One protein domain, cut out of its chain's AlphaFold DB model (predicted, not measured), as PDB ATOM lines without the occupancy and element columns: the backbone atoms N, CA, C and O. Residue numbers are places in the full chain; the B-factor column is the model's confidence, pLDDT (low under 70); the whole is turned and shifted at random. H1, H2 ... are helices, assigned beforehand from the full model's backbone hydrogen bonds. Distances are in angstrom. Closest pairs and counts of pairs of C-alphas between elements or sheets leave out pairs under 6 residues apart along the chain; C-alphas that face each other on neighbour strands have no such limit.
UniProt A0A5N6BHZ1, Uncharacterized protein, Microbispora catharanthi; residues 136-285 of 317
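This is residues 136 to 285 of the 317 residues of an uncharacterized protein of Microbispora catharanthi (UniProt A0A5N6BHZ1). Two helical hairpins, H1 with H2 and H3 with H4, come together at one end and spread apart toward the other as a V; H4 packs on H1, and H3 lies on the side of H4 away from H1. The long links, residues 162 to 184 and 243 to 254, lie at the wide end. The printed part has 150 residues with four named helices, H1 to H4 in chain order, and no named strand: all helix. It is compact, with a radius of gyration of the C-alphas of 17.1 A, and only just elongated, spanning 53 by 35 by 20 A.

H1, residues 136 to 161, begins at C-alpha 136 (51.665, -21.835, -33.882) and is 37.6 A long. H2, residues 185 to 203, is 27.0 A long. H3, residues 214 to 242, measures 41.3 A. H4, residues 255 to 283, measures 42.3 A and ends at C-alpha 283 (44.339, -13.907, -39.262).

H1, H2 and H4 form a bundle, three helices packed together. The hairpin H1 and H2 touches at a shallow tilt of 17 degrees, opposite ways, closest at the C-alphas of Gly 143 and Gly 198, 4.3 A. H1 touches H4 at a steep tilt of 40 degrees, closest at C-alphas Ser 139 and Ala 275, 4.6 A. H2 touches H4 with residues 198 to 202 alone, closest at C-alphas Phe 201 and Tyr 279, 5.3 A. The hairpin H3 and H4 touches at a shallow tilt of 29 degrees, closest at C-alphas Ser 224 and Gly 269, 4.1 A. H2 and H3 only just touch, with 3 pairs of C-alphas within 8 A, closest at Leu 197 and Pro 216, 6.6 A. H1 and H3 are apart. Every O i to N i+4 pair is within hydrogen-bond range in H1 and H2; in H3 23 of 25 are, in H4 24 of 25.

The farthest C-alphas, of Pro 207 and Gly 244, are 54.7 A apart. The printed part has no cut. The links H1 to H2 and H3 to H4 are long. Mean pLDDT of the printed part is 92.8, and no printed residue is under 70.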
ATOM      1  N   GLN A 136      52.558 -21.516 -32.775       91.94
ATOM      2  CA  GLN A 136      51.665 -21.835 -33.882       91.94
ATOM      3  C   GLN A 136      51.236 -23.305 -33.835       91.94
ATOM      4  O   GLN A 136      50.035 -23.573 -33.872       91.94
ATOM      5  N   ARG A 137      52.185 -24.235 -33.667       94.69
ATOM      6  CA  ARG A 137      51.886 -25.667 -33.513       94.69
ATOM      7  C   ARG A 137      50.993 -25.941 -32.304       94.69
ATOM      8  O   ARG A 137      50.011 -26.664 -32.444       94.69
ATOM      9  N   LEU A 138      51.289 -25.331 -31.153       96.06
ATOM     10  CA  LEU A 138      50.489 -25.473 -29.936       96.06
ATOM     11  C   LEU A 138      49.039 -25.039 -30.166       96.06
ATOM     12  O   LEU A 138      48.125 -25.796 -29.873       96.06
ATOM     13  N   SER A 139      48.817 -23.858 -30.744       95.94
ATOM     14  CA  SER A 139      47.455 -23.355 -30.970       95.94
ATOM     15  C   SER A 139      46.649 -24.174 -31.985       95.94
ATOM     16  O   SER A 139      45.430 -24.247 -31.873       95.94
ATOM     17  N   VAL A 140      47.307 -24.804 -32.966       96.06
ATOM     18  CA  VAL A 140      46.647 -25.728 -33.903       96.06
ATOM     19  C   VAL A 140      46.258 -27.021 -33.187       96.06
ATOM     20  O   VAL A 140      45.115 -27.455 -33.299       96.06
ATOM     21  N   ARG A 141      47.174 -27.597 -32.397       97.56
ATOM     22  CA  ARG A 141      46.888 -28.774 -31.561       97.56
ATOM     23  C   ARG A 141      45.762 -28.497 -30.570       97.56
ATOM     24  O   ARG A 141      44.871 -29.323 -30.437       97.56
ATOM     25  N   ALA A 142      45.758 -27.321 -29.944       97.75
ATOM     26  CA  ALA A 142      44.690 -26.892 -29.050       97.75
ATOM     27  C   ALA A 142      43.329 -26.820 -29.767       97.75
ATOM     28  O   ALA A 142      42.322 -27.209 -29.187       97.75
ATOM     29  N   GLY A 143      43.297 -26.398 -31.037       97.56
ATOM     30  CA  GLY A 143      42.077 -26.424 -31.852       97.56
ATOM     31  C   GLY A 143      41.544 -27.842 -32.073       97.56
ATOM     32  O   GLY A 143      40.359 -28.079 -31.872       97.56
ATOM     33  N   TYR A 144      42.408 -28.810 -32.396       98.19
ATOM     34  CA  TYR A 144      41.998 -30.220 -32.502       98.19
ATOM     35  C   TYR A 144      41.605 -30.833 -31.155       98.19
ATOM     36  O   TYR A 144      40.652 -31.602 -31.086       98.19
ATOM     37  N   LEU A 145      42.288 -30.464 -30.074       98.12
ATOM     38  CA  LEU A 145      41.917 -30.912 -28.737       98.12
ATOM     39  C   LEU A 145      40.548 -30.347 -28.320       98.12
ATOM     40  O   LEU A 145      39.743 -31.068 -27.748       98.12
ATOM     41  N   THR A 146      40.238 -29.104 -28.705       98.25
ATOM     42  CA  THR A 146      38.898 -28.510 -28.541       98.25
ATOM     43  C   THR A 146      37.833 -29.348 -29.250       98.25
ATOM     44  O   THR A 146      36.774 -29.576 -28.680       98.25
ATOM     45  N   VAL A 147      38.114 -29.825 -30.470       98.31
ATOM     46  CA  VAL A 147      37.202 -30.704 -31.227       98.31
ATOM     47  C   VAL A 147      36.947 -31.999 -30.475       98.31
ATOM     48  O   VAL A 147      35.794 -32.365 -30.283       98.31
ATOM     49  N   LEU A 148      38.012 -32.671 -30.033       98.25
ATOM     50  CA  LEU A 148      37.904 -33.937 -29.314       98.25
ATOM     51  C   LEU A 148      37.084 -33.782 -28.028       98.25
ATOM     52  O   LEU A 148      36.172 -34.566 -27.776       98.25
ATOM     53  N   LEU A 149      37.382 -32.745 -27.243       98.12
ATOM     54  CA  LEU A 149      36.706 -32.484 -25.975       98.12
ATOM     55  C   LEU A 149      35.232 -32.106 -26.184       98.12
ATOM     56  O   LEU A 149      34.363 -32.643 -25.500       98.12
ATOM     57  N   ALA A 150      34.937 -31.230 -27.148       98.19
ATOM     58  CA  ALA A 150      33.565 -30.861 -27.485       98.19
ATOM     59  C   ALA A 150      32.761 -32.079 -27.958       98.19
ATOM     60  O   ALA A 150      31.667 -32.324 -27.458       98.19
ATOM     61  N   ALA A 151      33.322 -32.872 -28.877       98.06
ATOM     62  CA  ALA A 151      32.664 -34.052 -29.423       98.06
ATOM     63  C   ALA A 151      32.391 -35.112 -28.350       98.06
ATOM     64  O   ALA A 151      31.282 -35.632 -28.295       98.06
ATOM     65  N   GLY A 152      33.360 -35.402 -27.475       97.88
ATOM     66  CA  GLY A 152      33.175 -36.394 -26.412       97.88
ATOM     67  C   GLY A 152      32.082 -35.995 -25.419       97.88
ATOM     68  O   GLY A 152      31.222 -36.811 -25.095       97.88
ATOM     69  N   TYR A 153      32.051 -34.727 -24.995       97.00
ATOM     70  CA  TYR A 153      31.002 -34.243 -24.095       97.00
ATOM     71  C   TYR A 153      29.626 -34.170 -24.775       97.00
ATOM     72  O   TYR A 153      28.626 -34.596 -24.198       97.00
ATOM     73  N   GLY A 154      29.575 -33.688 -26.020       97.19
ATOM     74  CA  GLY A 154      28.349 -33.675 -26.816       97.19
ATOM     75  C   GLY A 154      27.784 -35.077 -27.029       97.19
ATOM     76  O   GLY A 154      26.586 -35.277 -26.859       97.19
ATOM     77  N   ALA A 155      28.639 -36.060 -27.325       97.38
ATOM     78  CA  ALA A 155      28.237 -37.454 -27.488       97.38
ATOM     79  C   ALA A 155      27.632 -38.030 -26.203       97.38
ATOM     80  O   ALA A 155      26.583 -38.661 -26.276       97.38
ATOM     81  N   LEU A 156      28.239 -37.763 -25.039       96.38
ATOM     82  CA  LEU A 156      27.687 -38.173 -23.744       96.38
ATOM     83  C   LEU A 156      26.283 -37.588 -23.521       96.38
ATOM     84  O   LEU A 156      25.349 -38.302 -23.175       96.38
ATOM     85  N   LYS A 157      26.111 -36.288 -23.777       95.94
ATOM     86  CA  LYS A 157      24.828 -35.596 -23.591       95.94
ATOM     87  C   LYS A 157      23.739 -36.064 -24.554       95.94
ATOM     88  O   LYS A 157      22.606 -36.280 -24.134       95.94
ATOM     89  N   VAL A 158      24.083 -36.257 -25.826       96.38
ATOM     90  CA  VAL A 158      23.166 -36.823 -26.825       96.38
ATOM     91  C   VAL A 158      22.795 -38.255 -26.451       96.38
ATOM     92  O   VAL A 158      21.628 -38.616 -26.535       96.38
ATOM     93  N   GLN A 159      23.756 -39.054 -25.986       97.44
ATOM     94  CA  GLN A 159      23.506 -40.423 -25.550       97.44
ATOM     95  C   GLN A 159      22.528 -40.482 -24.365       97.44
ATOM     96  O   GLN A 159      21.629 -41.319 -24.400       97.44
ATOM     97  N   TRP A 160      22.618 -39.580 -23.382       96.94
ATOM     98  CA  TRP A 160      21.594 -39.455 -22.332       96.94
ATOM     99  C   TRP A 160      20.220 -39.063 -22.888       96.94
ATOM    100  O   TRP A 160      19.218 -39.655 -22.507       96.94
ATOM    101  N   GLY A 161      20.162 -38.131 -23.845       95.44
ATOM    102  CA  GLY A 161      18.895 -37.681 -24.449       95.44
ATOM    103  C   GLY A 161      18.219 -38.713 -25.351       95.44
ATOM    104  O   GLY A 161      17.039 -38.576 -25.666       95.44
ATOM    105  N   LEU A 162      18.961 -39.741 -25.763       96.50
ATOM    106  CA  LEU A 162      18.466 -40.897 -26.511       96.50
ATOM    107  C   LEU A 162      18.120 -42.089 -25.594       96.50
ATOM    108  O   LEU A 162      17.933 -43.198 -26.089       96.50
ATOM    109  N   GLY A 163      18.055 -41.883 -24.274       95.94
ATOM    110  CA  GLY A 163      17.705 -42.918 -23.291       95.94
ATOM    111  C   GLY A 163      18.874 -43.805 -22.855       95.94
ATOM    112  O   GLY A 163      18.679 -44.846 -22.231       95.94
ATOM    113  N   GLY A 164      20.106 -43.436 -23.192       96.88
ATOM    114  CA  GLY A 164      21.277 -44.178 -22.763       96.88
ATOM    115  C   GLY A 164      21.636 -43.915 -21.293       96.88
ATOM    116  O   GLY A 164      21.514 -42.803 -20.791       96.88
ATOM    117  N   THR A 165      22.198 -44.925 -20.622       96.75
ATOM    118  CA  THR A 165      22.425 -44.919 -19.162       96.75
ATOM    119  C   THR A 165      23.899 -44.870 -18.738       96.75
ATOM    120  O   THR A 165      24.217 -44.970 -17.555       96.75
ATOM    121  N   PHE A 166      24.831 -44.716 -19.684       97.25
ATOM    122  CA  PHE A 166      26.263 -44.646 -19.392       97.25
ATOM    123  C   PHE A 166      26.593 -43.528 -18.390       97.25
ATOM    124  O   PHE A 166      26.302 -42.359 -18.627       97.25
ATOM    125  N   GLY A 167      27.216 -43.889 -17.266       95.06
ATOM    126  CA  GLY A 167      27.551 -42.950 -16.193       95.06
ATOM    127  C   GLY A 167      26.422 -42.651 -15.206       95.06
ATOM    128  O   GLY A 167      26.642 -41.898 -14.259       95.06
ATOM    129  N   LEU A 168      25.245 -43.260 -15.346       95.94
ATOM    130  CA  LEU A 168      24.194 -43.173 -14.331       95.94
ATOM    131  C   LEU A 168      24.415 -44.234 -13.252       95.94
ATOM    132  O   LEU A 168      24.797 -45.362 -13.550       95.94
ATOM    133  N   ALA A 169      24.230 -43.847 -11.991       95.81
ATOM    134  CA  ALA A 169      24.200 -44.786 -10.869       95.81
ATOM    135  C   ALA A 169      22.824 -45.461 -10.765       95.81
ATOM    136  O   ALA A 169      22.740 -46.639 -10.431       95.81
ATOM    137  N   ASP A 170      21.767 -44.723 -11.109       94.62
ATOM    138  CA  ASP A 170      20.417 -45.245 -11.295       94.62
ATOM    139  C   ASP A 170      20.012 -45.085 -12.773       94.62
ATOM    140  O   ASP A 170      19.865 -43.955 -13.244       94.62
ATOM    141  N   PRO A 171      19.804 -46.183 -13.523       93.31
ATOM    142  CA  PRO A 171      19.319 -46.137 -14.901       93.31
ATOM    143  C   PRO A 171      18.010 -45.356 -15.087       93.31
ATOM    144  O   PRO A 171      17.744 -44.884 -16.189       93.31
ATOM    145  N   ARG A 172      17.192 -45.221 -14.035       93.56
ATOM    146  CA  ARG A 172      15.915 -44.496 -14.064       93.56
ATOM    147  C   ARG A 172      16.053 -43.003 -13.792       93.56
ATOM    148  O   ARG A 172      15.084 -42.281 -14.004       93.56
ATOM    149  N   ALA A 173      17.239 -42.527 -13.402       91.38
ATOM    150  CA  ALA A 173      17.475 -41.114 -13.103       91.38
ATOM    151  C   ALA A 173      17.079 -40.185 -14.265       91.38
ATOM    152  O   ALA A 173      16.677 -39.051 -14.031       91.38
ATOM    153  N   PHE A 174      17.166 -40.680 -15.505       91.38
ATOM    154  CA  PHE A 174      16.804 -39.964 -16.732       91.38
ATOM    155  C   PHE A 174      15.618 -40.597 -17.481       91.38
ATOM    156  O   PHE A 174      15.537 -40.486 -18.700       91.38
ATOM    157  N   GLY A 175      14.690 -41.256 -16.774       88.81
ATOM    158  CA  GLY A 175      13.550 -41.957 -17.388       88.81
ATOM    159  C   GLY A 175      12.655 -41.083 -18.280       88.81
ATOM    160  O   GLY A 175      12.217 -41.547 -19.328       88.81
ATOM    161  N   ASP A 176      12.468 -39.812 -17.911       90.75
ATOM    162  CA  ASP A 176      11.618 -38.846 -18.635       90.75
ATOM    163  C   ASP A 176      12.428 -37.825 -19.450       90.75
ATOM    164  O   ASP A 176      11.942 -36.762 -19.845       90.75
ATOM    165  N   VAL A 177      13.714 -38.104 -19.650       90.88
ATOM    166  CA  VAL A 177      14.627 -37.168 -20.287       90.88
ATOM    167  C   VAL A 177      14.761 -37.503 -21.770       90.88
ATOM    168  O   VAL A 177      15.031 -38.633 -22.168       90.88
ATOM    169  N   HIS A 178      14.607 -36.481 -22.603       94.00
ATOM    170  CA  HIS A 178      14.638 -36.580 -24.053       94.00
ATOM    171  C   HIS A 178      15.674 -35.631 -24.646       94.00
ATOM    172  O   HIS A 178      16.183 -34.724 -23.986       94.00
ATOM    173  N   LEU A 179      15.959 -35.783 -25.939       92.62
ATOM    174  CA  LEU A 179      16.895 -34.902 -26.633       92.62
ATOM    175  C   LEU A 179      16.452 -33.428 -26.591       92.62
ATOM    176  O   LEU A 179      17.297 -32.545 -26.563       92.62
ATOM    177  N   TRP A 180      15.150 -33.144 -26.551       90.88
ATOM    178  CA  TRP A 180      14.626 -31.778 -26.426       90.88
ATOM    179  C   TRP A 180      14.508 -31.286 -24.977       90.88
ATOM    180  O   TRP A 180      14.134 -30.133 -24.768       90.88
ATOM    181  N   THR A 181      14.826 -32.117 -23.978       88.31
ATOM    182  CA  THR A 181      14.891 -31.663 -22.587       88.31
ATOM    183  C   THR A 181      16.000 -30.609 -22.460       88.31
ATOM    184  O   THR A 181      17.122 -30.847 -22.931       88.31
ATOM    185  N   PRO A 182      15.721 -29.443 -21.843       85.38
ATOM    186  CA  PRO A 182      16.729 -28.410 -21.621       85.38
ATOM    187  C   PRO A 182      17.985 -28.968 -20.938       85.38
ATOM    188  O   PRO A 182      17.896 -29.747 -19.988       85.38
ATOM    189  N   GLY A 183      19.168 -28.588 -21.420       84.38
ATOM    190  CA  GLY A 183      20.451 -29.081 -20.914       84.38
ATOM    191  C   GLY A 183      20.957 -30.391 -21.536       84.38
ATOM    192  O   GLY A 183      22.024 -30.869 -21.119       84.38
ATOM    193  N   LEU A 184      20.245 -30.975 -22.510       90.88
ATOM    194  CA  LEU A 184      20.715 -32.105 -23.317       90.88
ATOM    195  C   LEU A 184      20.939 -31.761 -24.794       90.88
ATOM    196  O   LEU A 184      22.092 -31.663 -25.222       90.88
ATOM    197  N   GLY A 185      19.882 -31.615 -25.598       88.62
ATOM    198  CA  GLY A 185      20.024 -31.401 -27.045       88.62
ATOM    199  C   GLY A 185      20.660 -30.063 -27.387       88.62
ATOM    200  O   GLY A 185      21.519 -29.995 -28.266       88.62
ATOM    201  N   ASP A 186      20.319 -29.017 -26.636       90.81
ATOM    202  CA  ASP A 186      20.989 -27.715 -26.683       90.81
ATOM    203  C   ASP A 186      22.504 -27.846 -26.449       90.81
ATOM    204  O   ASP A 186      23.309 -27.259 -27.169       90.81
ATOM    205  N   THR A 187      22.908 -28.701 -25.514       92.75
ATOM    206  CA  THR A 187      24.306 -28.997 -25.213       92.75
ATOM    207  C   THR A 187      24.967 -29.770 -26.351       92.75
ATOM    208  O   THR A 187      26.117 -29.492 -26.692       92.75
ATOM    209  N   GLY A 188      24.237 -30.680 -27.003       94.25
ATOM    210  CA  GLY A 188      24.667 -31.321 -28.245       94.25
ATOM    211  C   GLY A 188      24.935 -30.305 -29.363       94.25
ATOM    212  O   GLY A 188      25.986 -30.347 -30.003       94.25
ATOM    213  N   VAL A 189      24.043 -29.328 -29.552       95.12
ATOM    214  CA  VAL A 189      24.222 -28.239 -30.531       95.12
ATOM    215  C   VAL A 189      25.422 -27.359 -30.170       95.12
ATOM    216  O   VAL A 189      26.260 -27.069 -31.029       95.12
ATOM    217  N   LEU A 190      25.568 -26.971 -28.902       95.06
ATOM    218  CA  LEU A 190      26.716 -26.195 -28.425       95.06
ATOM    219  C   LEU A 190      28.036 -26.959 -28.604       95.06
ATOM    220  O   LEU A 190      29.049 -26.364 -28.982       95.06
ATOM    221  N   ALA A 191      28.033 -28.278 -28.408       96.62
ATOM    222  CA  ALA A 191      29.179 -29.134 -28.691       96.62
ATOM    223  C   ALA A 191      29.534 -29.138 -30.186       96.62
ATOM    224  O   ALA A 191      30.708 -28.986 -30.527       96.62
ATOM    225  N   LEU A 192      28.547 -29.213 -31.088       96.75
ATOM    226  CA  LEU A 192      28.778 -29.094 -32.536       96.75
ATOM    227  C   LEU A 192      29.366 -27.728 -32.917       96.75
ATOM    228  O   LEU A 192      30.298 -27.663 -33.723       96.75
ATOM    229  N   ILE A 193      28.894 -26.643 -32.298       96.44
ATOM    230  CA  ILE A 193      29.492 -25.308 -32.457       96.44
ATOM    231  C   ILE A 193      30.951 -25.325 -31.975       96.44
ATOM    232  O   ILE A 193      31.838 -24.837 -32.678       96.44
ATOM    233  N   GLY A 194      31.229 -25.933 -30.819       97.06
ATOM    234  CA  GLY A 194      32.583 -26.110 -30.293       97.06
ATOM    235  C   GLY A 194      33.507 -26.882 -31.242       97.06
ATOM    236  O   GLY A 194      34.645 -26.462 -31.468       97.06
ATOM    237  N   VAL A 195      33.007 -27.957 -31.859       98.00
ATOM    238  CA  VAL A 195      33.708 -28.726 -32.900       98.00
ATOM    239  C   VAL A 195      34.003 -27.850 -34.118       98.00
ATOM    240  O   VAL A 195      35.151 -27.772 -34.563       98.00
ATOM    241  N   ALA A 196      33.000 -27.139 -34.640       96.00
ATOM    242  CA  ALA A 196      33.160 -26.269 -35.801       96.00
ATOM    243  C   ALA A 196      34.187 -25.149 -35.547       96.00
ATOM    244  O   ALA A 196      35.058 -24.893 -36.387       96.00
ATOM    245  N   LEU A 197      34.142 -24.521 -34.366       95.81
ATOM    246  CA  LEU A 197      35.112 -23.512 -33.940       95.81
ATOM    247  C   LEU A 197      36.523 -24.098 -33.819       95.81
ATOM    248  O   LEU A 197      37.468 -23.527 -34.368       95.81
ATOM    249  N   GLY A 198      36.676 -25.248 -33.158       96.56
ATOM    250  CA  GLY A 198      37.962 -25.929 -32.999       96.56
ATOM    251  C   GLY A 198      38.616 -26.263 -34.344       96.56
ATOM    252  O   GLY A 198      39.779 -25.910 -34.574       96.56
ATOM    253  N   LEU A 199      37.847 -26.841 -35.278       96.50
ATOM    254  CA  LEU A 199      38.296 -27.108 -36.649       96.50
ATOM    255  C   LEU A 199      38.662 -25.820 -37.391       96.50
ATOM    256  O   LEU A 199      39.719 -25.750 -38.028       96.50
ATOM    257  N   GLY A 200      37.829 -24.781 -37.284       94.31
ATOM    258  CA  GLY A 200      38.077 -23.504 -37.947       94.31
ATOM    259  C   GLY A 200      39.320 -22.783 -37.446       94.31
ATOM    260  O   GLY A 200      40.073 -22.213 -38.247       94.31
ATOM    261  N   PHE A 201      39.602 -22.872 -36.149       95.38
ATOM    262  CA  PHE A 201      40.839 -22.355 -35.581       95.38
ATOM    263  C   PHE A 201      42.051 -23.190 -35.991       95.38
ATOM    264  O   PHE A 201      43.085 -22.601 -36.319       95.38
ATOM    265  N   ALA A 202      41.939 -24.520 -36.024       95.19
ATOM    266  CA  ALA A 202      43.044 -25.409 -36.372       95.19
ATOM    267  C   ALA A 202      43.459 -25.301 -37.848       95.19
ATOM    268  O   ALA A 202      44.648 -25.151 -38.134       95.19
ATOM    269  N   ARG A 203      42.502 -25.350 -38.786       90.88
ATOM    270  CA  ARG A 203      42.804 -25.470 -40.224       90.88
ATOM    271  C   ARG A 203      42.968 -24.153 -40.974       90.88
ATOM    272  O   ARG A 203      43.570 -24.170 -42.040       90.88
ATOM    273  N   THR A 204      42.501 -23.018 -40.441       77.94
ATOM    274  CA  THR A 204      42.451 -21.731 -41.173       77.94
ATOM    275  C   THR A 204      41.914 -21.917 -42.599       77.94
ATOM    276  O   THR A 204      42.691 -21.952 -43.550       77.94
ATOM    277  N   TRP A 205      40.593 -22.080 -42.734       74.38
ATOM    278  CA  TRP A 205      39.903 -22.341 -44.006       74.38
ATOM    279  C   TRP A 205      40.422 -21.472 -45.170       74.38
ATOM    280  O   TRP A 205      40.560 -20.253 -45.028       74.38
ATOM    281  N   ARG A 206      40.714 -22.114 -46.313       74.25
ATOM    282  CA  ARG A 206      41.043 -21.482 -47.601       74.25
ATOM    283  C   ARG A 206      40.058 -22.001 -48.666       74.25
ATOM    284  O   ARG A 206      40.022 -23.215 -48.844       74.25
ATOM    285  N   PRO A 207      39.295 -21.133 -49.362       71.00
ATOM    286  CA  PRO A 207      39.249 -19.679 -49.206       71.00
ATOM    287  C   PRO A 207      38.770 -19.267 -47.801       71.00
ATOM    288  O   PRO A 207      38.071 -20.036 -47.138       71.00
ATOM    289  N   PRO A 208      39.180 -18.086 -47.303       70.19
ATOM    290  CA  PRO A 208      38.735 -17.614 -46.002       70.19
ATOM    291  C   PRO A 208      37.217 -17.533 -46.020       70.19
ATOM    292  O   PRO A 208      36.643 -16.906 -46.913       70.19
ATOM    293  N   LEU A 209      36.579 -18.148 -45.026       72.19
ATOM    294  CA  LEU A 209      35.157 -17.940 -44.787       72.19
ATOM    295  C   LEU A 209      34.908 -16.426 -44.769       72.19
ATOM    296  O   LEU A 209      35.627 -15.692 -44.086       72.19
ATOM    297  N   ARG A 210      33.880 -15.956 -45.484       81.69
ATOM    298  CA  ARG A 210      33.458 -14.537 -45.492       81.69
ATOM    299  C   ARG A 210      32.938 -14.054 -44.126       81.69
ATOM    300  O   ARG A 210      32.384 -12.968 -44.013       81.69
ATOM    301  N   MET A 211      33.117 -14.860 -43.085       83.50
ATOM    302  CA  MET A 211      32.658 -14.612 -41.737       83.50
ATOM    303  C   MET A 211      33.530 -13.540 -41.065       83.50
ATOM    304  O   MET A 211      34.760 -13.682 -41.004       83.50
ATOM    305  N   PRO A 212      32.922 -12.468 -40.530       89.88
ATOM    306  CA  PRO A 212      33.634 -11.486 -39.734       89.88
ATOM    307  C   PRO A 212      34.371 -12.162 -38.578       89.88
ATOM    308  O   PRO A 212      33.795 -12.904 -37.790       89.88
ATOM    309  N   ARG A 213      35.664 -11.872 -38.442       90.62
ATOM    310  CA  ARG A 213      36.541 -12.535 -37.461       90.62
ATOM    311  C   ARG A 213      36.116 -12.362 -36.008       90.62
ATOM    312  O   ARG A 213      36.556 -13.137 -35.166       90.62
ATOM    313  N   TRP A 214      35.327 -11.333 -35.713       93.69
ATOM    314  CA  TRP A 214      34.809 -11.112 -34.372       93.69
ATOM    315  C   TRP A 214      33.806 -12.199 -33.979       93.69
ATOM    316  O   TRP A 214      33.849 -12.625 -32.839       93.69
ATOM    317  N   MET A 215      33.006 -12.736 -34.909       94.56
ATOM    318  CA  MET A 215      31.989 -13.749 -34.596       94.56
ATOM    319  C   MET A 215      32.570 -15.027 -33.965       94.56
ATOM    320  O   MET A 215      32.192 -15.343 -32.835       94.56
ATOM    321  N   PRO A 216      33.522 -15.752 -34.597       94.69
ATOM    322  CA  PRO A 216      34.052 -16.974 -33.993       94.69
ATOM    323  C   PRO A 216      34.886 -16.678 -32.742       94.69
ATOM    324  O   PRO A 216      34.933 -17.494 -31.827       94.69
ATOM    325  N   LEU A 217      35.535 -15.509 -32.672       95.19
ATOM    326  CA  LEU A 217      36.300 -15.104 -31.493       95.19
ATOM    327  C   LEU A 217      35.398 -14.792 -30.297       95.19
ATOM    328  O   LEU A 217      35.752 -15.165 -29.184       95.19
ATOM    329  N   THR A 218      34.249 -14.149 -30.513       93.25
ATOM    330  CA  THR A 218      33.255 -13.901 -29.463       93.25
ATOM    331  C   THR A 218      32.673 -15.217 -28.965       93.25
ATOM    332  O   THR A 218      32.663 -15.441 -27.761       93.25
ATOM    333  N   ALA A 219      32.276 -16.121 -29.866       93.56
ATOM    334  CA  ALA A 219      31.756 -17.431 -29.474       93.56
ATOM    335  C   ALA A 219      32.777 -18.232 -28.646       93.56
ATOM    336  O   ALA A 219      32.446 -18.759 -27.587       93.56
ATOM    337  N   ALA A 220      34.042 -18.252 -29.075       95.69
ATOM    338  CA  ALA A 220      35.107 -18.912 -28.326       95.69
ATOM    339  C   ALA A 220      35.404 -18.238 -26.981       95.69
ATOM    340  O   ALA A 220      35.697 -18.920 -26.006       95.69
ATOM    341  N   PHE A 221      35.322 -16.908 -26.916       93.38
ATOM    342  CA  PHE A 221      35.474 -16.172 -25.665       93.38
ATOM    343  C   PHE A 221      34.375 -16.538 -24.667       93.38
ATOM    344  O   PHE A 221      34.698 -16.887 -23.536       93.38
ATOM    345  N   VAL A 222      33.108 -16.520 -25.095       89.75
ATOM    346  CA  VAL A 222      31.964 -16.927 -24.264       89.75
ATOM    347  C   VAL A 222      32.150 -18.367 -23.785       89.75
ATOM    348  O   VAL A 222      32.119 -18.611 -22.582       89.75
ATOM    349  N   GLY A 223      32.457 -19.297 -24.696       93.00
ATOM    350  CA  GLY A 223      32.715 -20.696 -24.351       93.00
ATOM    351  C   GLY A 223      33.839 -20.861 -23.324       93.00
ATOM    352  O   GLY A 223      33.661 -21.546 -22.322       93.00
ATOM    353  N   SER A 224      34.980 -20.189 -23.505       94.12
ATOM    354  CA  SER A 224      36.083 -20.227 -22.537       94.12
ATOM    355  C   SER A 224      35.715 -19.620 -21.181       94.12
ATOM    356  O   SER A 224      36.074 -20.193 -20.153       94.12
ATOM    357  N   VAL A 225      35.018 -18.479 -21.161       86.31
ATOM    358  CA  VAL A 225      34.592 -17.800 -19.924       86.31
ATOM    359  C   VAL A 225      33.551 -18.616 -19.164       86.31
ATOM    360  O   VAL A 225      33.536 -18.548 -17.945       86.31
ATOM    361  N   MET A 226      32.732 -19.417 -19.843       87.25
ATOM    362  CA  MET A 226      31.804 -20.337 -19.182       87.25
ATOM    363  C   MET A 226      32.510 -21.605 -18.683       87.25
ATOM    364  O   MET A 226      32.360 -21.992 -17.528       87.25
ATOM    365  N   LEU A 227      33.309 -22.252 -19.534       93.44
ATOM    366  CA  LEU A 227      33.882 -23.570 -19.241       93.44
ATOM    367  C   LEU A 227      35.006 -23.530 -18.203       93.44
ATOM    368  O   LEU A 227      35.097 -24.430 -17.371       93.44
ATOM    369  N   VAL A 228      35.877 -22.514 -18.241       93.38
ATOM    370  CA  VAL A 228      37.034 -22.457 -17.332       93.38
ATOM    371  C   VAL A 228      36.597 -22.312 -15.872       93.38
ATOM    372  O   VAL A 228      37.041 -23.127 -15.066       93.38
ATOM    373  N   PRO A 229      35.734 -21.353 -15.487       85.56
ATOM    374  CA  PRO A 229      35.331 -21.217 -14.093       85.56
ATOM    375  C   PRO A 229      34.526 -22.410 -13.586       85.56
ATOM    376  O   PRO A 229      34.802 -22.883 -12.488       85.56
ATOM    377  N   VAL A 230      33.600 -22.949 -14.392       88.75
ATOM    378  CA  VAL A 230      32.856 -24.173 -14.042       88.75
ATOM    379  C   VAL A 230      33.816 -25.345 -13.843       88.75
ATOM    380  O   VAL A 230      33.705 -26.077 -12.862       88.75
ATOM    381  N   GLY A 231      34.805 -25.493 -14.726       93.25
ATOM    382  CA  GLY A 231      35.837 -26.512 -14.596       93.25
ATOM    383  C   GLY A 231      36.691 -26.336 -13.336       93.25
ATOM    384  O   GLY A 231      36.942 -27.315 -12.639       93.25
ATOM    385  N   VAL A 232      37.097 -25.106 -12.997       89.06
ATOM    386  CA  VAL A 232      37.871 -24.804 -11.775       89.06
ATOM    387  C   VAL A 232      37.057 -25.102 -10.517       89.06
ATOM    388  O   VAL A 232      37.542 -25.822  -9.648       89.06
ATOM    389  N   LEU A 233      35.832 -24.578 -10.422       87.62
ATOM    390  CA  LEU A 233      34.962 -24.769  -9.259       87.62
ATOM    391  C   LEU A 233      34.602 -26.242  -9.071       87.62
ATOM    392  O   LEU A 233      34.754 -26.773  -7.975       87.62
ATOM    393  N   GLY A 234      34.187 -26.914 -10.146       90.44
ATOM    394  CA  GLY A 234      33.833 -28.326 -10.100       90.44
ATOM    395  C   GLY A 234      35.020 -29.210  -9.731       90.44
ATOM    396  O   GLY A 234      34.908 -30.036  -8.829       90.44
ATOM    397  N   THR A 235      36.191 -28.990 -10.339       94.06
ATOM    398  CA  THR A 235      37.410 -29.744  -9.994       94.06
ATOM    399  C   THR A 235      37.825 -29.479  -8.546       94.06
ATOM    400  O   THR A 235      38.140 -30.418  -7.819       94.06
ATOM    401  N   GLY A 236      37.776 -28.222  -8.090       90.94
ATOM    402  CA  GLY A 236      38.075 -27.856  -6.705       90.94
ATOM    403  C   GLY A 236      37.126 -28.517  -5.703       90.94
ATOM    404  O   GLY A 236      37.584 -29.057  -4.698       90.94
ATOM    405  N   LEU A 237      35.825 -28.560  -6.008       90.69
ATOM    406  CA  LEU A 237      34.841 -29.278  -5.200       90.69
ATOM    407  C   LEU A 237      35.170 -30.773  -5.133       90.69
ATOM    408  O   LEU A 237      35.147 -31.341  -4.048       90.69
ATOM    409  N   ARG A 238      35.541 -31.415  -6.249       92.31
ATOM    410  CA  ARG A 238      35.935 -32.838  -6.243       92.31
ATOM    411  C   ARG A 238      37.194 -33.093  -5.415       92.31
ATOM    412  O   ARG A 238      37.223 -34.058  -4.658       92.31
ATOM    413  N   VAL A 239      38.184 -32.201  -5.470       92.94
ATOM    414  CA  VAL A 239      39.356 -32.260  -4.579       92.94
ATOM    415  C   VAL A 239      38.930 -32.143  -3.112       92.94
ATOM    416  O   VAL A 239      39.366 -32.940  -2.289       92.94
ATOM    417  N   ALA A 240      38.037 -31.208  -2.776       92.75
ATOM    418  CA  ALA A 240      37.527 -31.060  -1.413       92.75
ATOM    419  C   ALA A 240      36.799 -32.326  -0.922       92.75
ATOM    420  O   ALA A 240      36.968 -32.726   0.228       92.75
ATOM    421  N   VAL A 241      36.044 -32.994  -1.795       92.25
ATOM    422  CA  VAL A 241      35.364 -34.266  -1.494       92.25
ATOM    423  C   VAL A 241      36.354 -35.396  -1.265       92.25
ATOM    424  O   VAL A 241      36.219 -36.127  -0.288       92.25
ATOM    425  N   ALA A 242      37.375 -35.513  -2.115       92.12
ATOM    426  CA  ALA A 242      38.434 -36.506  -1.953       92.12
ATOM    427  C   ALA A 242      39.201 -36.333  -0.627       92.12
ATOM    428  O   ALA A 242      39.675 -37.309  -0.055       92.12
ATOM    429  N   LEU A 243      39.279 -35.100  -0.117       96.25
ATOM    430  CA  LEU A 243      39.871 -34.765   1.180       96.25
ATOM    431  C   LEU A 243      38.890 -34.879   2.364       96.25
ATOM    432  O   LEU A 243      39.269 -34.585   3.494       96.25
ATOM    433  N   GLY A 244      37.630 -35.264   2.132       95.50
ATOM    434  CA  GLY A 244      36.603 -35.365   3.175       95.50
ATOM    435  C   GLY A 244      36.070 -34.021   3.692       95.50
ATOM    436  O   GLY A 244      35.381 -33.988   4.707       95.50
ATOM    437  N   LEU A 245      36.360 -32.915   3.000       95.06
ATOM    438  CA  LEU A 245      35.946 -31.557   3.377       95.06
ATOM    439  C   LEU A 245      34.532 -31.199   2.890       95.06
ATOM    440  O   LEU A 245      33.959 -30.207   3.334       95.06
ATOM    441  N   ALA A 246      33.972 -31.980   1.966       93.12
ATOM    442  CA  ALA A 246      32.643 -31.769   1.399       93.12
ATOM    443  C   ALA A 246      31.928 -33.104   1.138       93.12
ATOM    444  O   ALA A 246      32.568 -34.119   0.866       93.12
ATOM    445  N   LYS A 247      30.589 -33.093   1.184       88.12
ATOM    446  CA  LYS A 247      29.719 -34.244   0.886       88.12
ATOM    447  C   LYS A 247      28.652 -33.842  -0.141       88.12
ATOM    448  O   LYS A 247      27.570 -33.420   0.258       88.12
ATOM    449  N   PRO A 248      28.940 -33.900  -1.449       82.38
ATOM    450  CA  PRO A 248      27.947 -33.607  -2.468       82.38
ATOM    451  C   PRO A 248      26.895 -34.714  -2.479       82.38
ATOM    452  O   PRO A 248      27.231 -35.888  -2.631       82.38
ATOM    453  N   SER A 249      25.626 -34.336  -2.364       77.94
ATOM    454  CA  SER A 249      24.521 -35.176  -2.814       77.94
ATOM    455  C   SER A 249      24.331 -34.935  -4.311       77.94
ATOM    456  O   SER A 249      23.944 -33.853  -4.742       77.94
ATOM    457  N   LEU A 250      24.674 -35.927  -5.127       78.00
ATOM    458  CA  LEU A 250      24.322 -35.942  -6.546       78.00
ATOM    459  C   LEU A 250      23.498 -37.205  -6.749       78.00
ATOM    460  O   LEU A 250      24.040 -38.307  -6.779       78.00
ATOM    461  N   GLU A 251      22.180 -37.043  -6.780       85.88
ATOM    462  CA  GLU A 251      21.257 -38.158  -6.966       85.88
ATOM    463  C   GLU A 251      21.302 -38.632  -8.427       85.88
ATOM    464  O   GLU A 251      21.406 -37.837  -9.363       85.88
ATOM    465  N   GLY A 252      21.292 -39.952  -8.628       89.81
ATOM    466  CA  GLY A 252      21.137 -40.590  -9.940       89.81
ATOM    467  C   GLY A 252      22.377 -40.673 -10.843       89.81
ATOM    468  O   GLY A 252      22.492 -41.627 -11.614       89.81
ATOM    469  N   VAL A 253      23.345 -39.756 -10.744       93.12
ATOM    470  CA  VAL A 253      24.562 -39.758 -11.590       93.12
ATOM    471  C   VAL A 253      25.762 -40.339 -10.840       93.12
ATOM    472  O   VAL A 253      26.043 -39.966  -9.703       93.12
ATOM    473  N   SER A 254      26.521 -41.231 -11.487       94.62
ATOM    474  CA  SER A 254      27.709 -41.834 -10.875       94.62
ATOM    475  C   SER A 254      28.767 -40.774 -10.529       94.62
ATOM    476  O   SER A 254      29.094 -39.944 -11.380       94.62
ATOM    477  N   PRO A 255      29.402 -40.824  -9.341       92.81
ATOM    478  CA  PRO A 255      30.378 -39.814  -8.922       92.81
ATOM    479  C   PRO A 255      31.551 -39.616  -9.892       92.81
ATOM    480  O   PRO A 255      31.982 -38.481 -10.104       92.81
ATOM    481  N   TRP A 256      32.022 -40.700 -10.521       94.56
ATOM    482  CA  TRP A 256      33.150 -40.663 -11.459       94.56
ATOM    483  C   TRP A 256      32.882 -39.760 -12.669       94.56
ATOM    484  O   TRP A 256      33.809 -39.174 -13.226       94.56
ATOM    485  N   VAL A 257      31.614 -39.599 -13.064       95.19
ATOM    486  CA  VAL A 257      31.228 -38.726 -14.177       95.19
ATOM    487  C   VAL A 257      31.657 -37.292 -13.884       95.19
ATOM    488  O   VAL A 257      32.212 -36.622 -14.750       95.19
ATOM    489  N   PHE A 258      31.488 -36.834 -12.644       93.12
ATOM    490  CA  PHE A 258      31.908 -35.501 -12.219       93.12
ATOM    491  C   PHE A 258      33.429 -35.379 -12.081       93.12
ATOM    492  O   PHE A 258      33.979 -34.324 -12.401       93.12
ATOM    493  N   ASP A 259      34.113 -36.452 -11.665       94.12
ATOM    494  CA  ASP A 259      35.584 -36.502 -11.633       94.12
ATOM    495  C   ASP A 259      36.198 -36.316 -13.021       94.12
ATOM    496  O   ASP A 259      37.276 -35.742 -13.150       94.12
ATOM    497  N   VAL A 260      35.500 -36.764 -14.066       96.06
ATOM    498  CA  VAL A 260      35.951 -36.631 -15.453       96.06
ATOM    499  C   VAL A 260      35.485 -35.313 -16.072       96.06
ATOM    500  O   VAL A 260      36.295 -34.589 -16.649       96.06
ATOM    501  N   ILE A 261      34.198 -34.972 -15.957       96.12
ATOM    502  CA  ILE A 261      33.593 -33.848 -16.690       96.12
ATOM    503  C   ILE A 261      34.160 -32.492 -16.260       96.12
ATOM    504  O   ILE A 261      34.393 -31.637 -17.115       96.12
ATOM    505  N   TYR A 262      34.417 -32.256 -14.971       94.94
ATOM    506  CA  TYR A 262      34.884 -30.931 -14.543       94.94
ATOM    507  C   TYR A 262      36.317 -30.611 -15.007       94.94
ATOM    508  O   TYR A 262      36.517 -29.543 -15.603       94.94
ATOM    509  N   PRO A 263      37.309 -31.514 -14.864       96.31
ATOM    510  CA  PRO A 263      38.612 -31.332 -15.502       96.31
ATOM    511  C   PRO A 263      38.517 -31.249 -17.028       96.31
ATOM    512  O   PRO A 263      39.248 -30.477 -17.656       96.31
ATOM    513  N   TRP A 264      37.592 -31.998 -17.635       97.88
ATOM    514  CA  TRP A 264      37.336 -31.956 -19.073       97.88
ATOM    515  C   TRP A 264      36.867 -30.572 -19.530       97.88
ATOM    516  O   TRP A 264      37.394 -30.044 -20.510       97.88
ATOM    517  N   PHE A 265      35.937 -29.933 -18.814       96.44
ATOM    518  CA  PHE A 265      35.515 -28.556 -19.089       96.44
ATOM    519  C   PHE A 265      36.654 -27.560 -18.948       96.44
ATOM    520  O   PHE A 265      36.832 -26.707 -19.820       96.44
ATOM    521  N   LEU A 266      37.471 -27.697 -17.902       95.81
ATOM    522  CA  LEU A 266      38.641 -26.846 -17.723       95.81
ATOM    523  C   LEU A 266      39.599 -26.970 -18.918       95.81
ATOM    524  O   LEU A 266      39.986 -25.965 -19.521       95.81
ATOM    525  N   ALA A 267      39.936 -28.201 -19.309       97.88
ATOM    526  CA  ALA A 267      40.781 -28.466 -20.467       97.88
ATOM    527  C   ALA A 267      40.159 -27.916 -21.762       97.88
ATOM    528  O   ALA A 267      40.854 -27.308 -22.583       97.88
ATOM    529  N   TRP A 268      38.845 -28.070 -21.936       98.12
ATOM    530  CA  TRP A 268      38.127 -27.604 -23.118       98.12
ATOM    531  C   TRP A 268      38.151 -26.077 -23.222       98.12
ATOM    532  O   TRP A 268      38.554 -25.535 -24.252       98.12
ATOM    533  N   GLY A 269      37.834 -25.372 -22.136       96.81
ATOM    534  CA  GLY A 269      37.870 -23.914 -22.089       96.81
ATOM    535  C   GLY A 269      39.268 -23.339 -22.352       96.81
ATOM    536  O   GLY A 269      39.407 -22.397 -23.142       96.81
ATOM    537  N   LEU A 270      40.316 -23.927 -21.760       97.00
ATOM    538  CA  LEU A 270      41.711 -23.495 -21.945       97.00
ATOM    539  C   LEU A 270      42.222 -23.737 -23.371       97.00
ATOM    540  O   LEU A 270      42.904 -22.884 -23.957       97.00
ATOM    541  N   THR A 271      41.900 -24.894 -23.948       98.12
ATOM    542  CA  THR A 271      42.318 -25.246 -25.312       98.12
ATOM    543  C   THR A 271      41.586 -24.405 -26.350       98.12
ATOM    544  O   THR A 271      42.242 -23.873 -27.252       98.12
ATOM    545  N   MET A 272      40.284 -24.161 -26.164       98.12
ATOM    546  CA  MET A 272      39.498 -23.261 -27.010       98.12
ATOM    547  C   MET A 272      40.071 -21.839 -26.992       98.12
ATOM    548  O   MET A 272      40.319 -21.259 -28.052       98.12
ATOM    549  N   GLY A 273      40.379 -21.303 -25.807       96.62
ATOM    550  CA  GLY A 273      40.975 -19.975 -25.666       96.62
ATOM    551  C   GLY A 273      42.345 -19.884 -26.344       96.62
ATOM    552  O   GLY A 273      42.626 -18.948 -27.096       96.62
ATOM    553  N   THR A 274      43.188 -20.902 -26.161       97.25
ATOM    554  CA  THR A 274      44.510 -20.986 -26.807       97.25
ATOM    555  C   THR A 274      44.392 -21.035 -28.335       97.25
ATOM    556  O   THR A 274      45.121 -20.329 -29.047       97.25
ATOM    557  N   ALA A 275      43.451 -21.825 -28.854       97.25
ATOM    558  CA  ALA A 275      43.168 -21.937 -30.280       97.25
ATOM    559  C   ALA A 275      42.666 -20.606 -30.862       97.25
ATOM    560  O   ALA A 275      43.193 -20.150 -31.881       97.25
ATOM    561  N   ALA A 276      41.732 -19.938 -30.178       96.62
ATOM    562  CA  ALA A 276      41.185 -18.640 -30.564       96.62
ATOM    563  C   ALA A 276      42.264 -17.545 -30.602       96.62
ATOM    564  O   ALA A 276      42.355 -16.782 -31.568       96.62
ATOM    565  N   VAL A 277      43.155 -17.500 -29.604       95.12
ATOM    566  CA  VAL A 277      44.292 -16.565 -29.578       95.12
ATOM    567  C   VAL A 277      45.246 -16.831 -30.747       95.12
ATOM    568  O   VAL A 277      45.662 -15.898 -31.442       95.12
ATOM    569  N   GLY A 278      45.574 -18.098 -31.020       94.38
ATOM    570  CA  GLY A 278      46.379 -18.473 -32.183       94.38
ATOM    571  C   GLY A 278      45.725 -18.075 -33.506       94.38
ATOM    572  O   GLY A 278      46.379 -17.474 -34.363       94.38
ATOM    573  N   TYR A 279      44.426 -18.340 -33.652       94.12
ATOM    574  CA  TYR A 279      43.633 -17.942 -34.812       94.12
ATOM    575  C   TYR A 279      43.638 -16.423 -34.999       94.12
ATOM    576  O   TYR A 279      43.913 -15.944 -36.102       94.12
ATOM    577  N   HIS A 280      43.434 -15.649 -33.929       93.12
ATOM    578  CA  HIS A 280      43.509 -14.189 -33.958       93.12
ATOM    579  C   HIS A 280      44.867 -13.710 -34.488       93.12
ATOM    580  O   HIS A 280      44.924 -12.855 -35.378       93.12
ATOM    581  N   TYR A 281      45.966 -14.280 -33.988       90.69
ATOM    582  CA  TYR A 281      47.311 -13.896 -34.412       90.69
ATOM    583  C   TYR A 281      47.648 -14.292 -35.852       90.69
ATOM    584  O   TYR A 281      48.383 -13.544 -36.501       90.69
ATOM    585  N   ARG A 282      47.112 -15.408 -36.361       89.56
ATOM    586  CA  ARG A 282      47.286 -15.836 -37.761       89.56
ATOM    587  C   ARG A 282      46.482 -14.992 -38.742       89.56
ATOM    588  O   ARG A 282      46.961 -14.692 -39.825       89.56
ATOM    589  N   THR A 283      45.273 -14.594 -38.358       89.75
ATOM    590  CA  THR A 283      44.339 -13.907 -39.262       89.75
ATOM    591  C   THR A 283      44.435 -12.382 -39.190       89.75
ATOM    592  O   THR A 283      43.744 -11.678 -39.928       89.75
ATOM    593  N   ARG A 284      45.240 -11.811 -38.279       88.44
ATOM    594  CA  ARG A 284      45.365 -10.347 -38.130       88.44
ATOM    595  C   ARG A 284      46.048  -9.725 -39.346       88.44
ATOM    596  O   ARG A 284      47.194 -10.044 -39.649       88.44
ATOM    597  N   GLY A 285      45.340  -8.804 -39.993       88.00
ATOM    598  CA  GLY A 285      45.867  -8.045 -41.119       88.00
ATOM    599  C   GLY A 285      46.856  -6.959 -40.686       88.00
ATOM    600  O   GLY A 285      47.556  -7.059 -39.663       88.00
TER     601      GLY A 285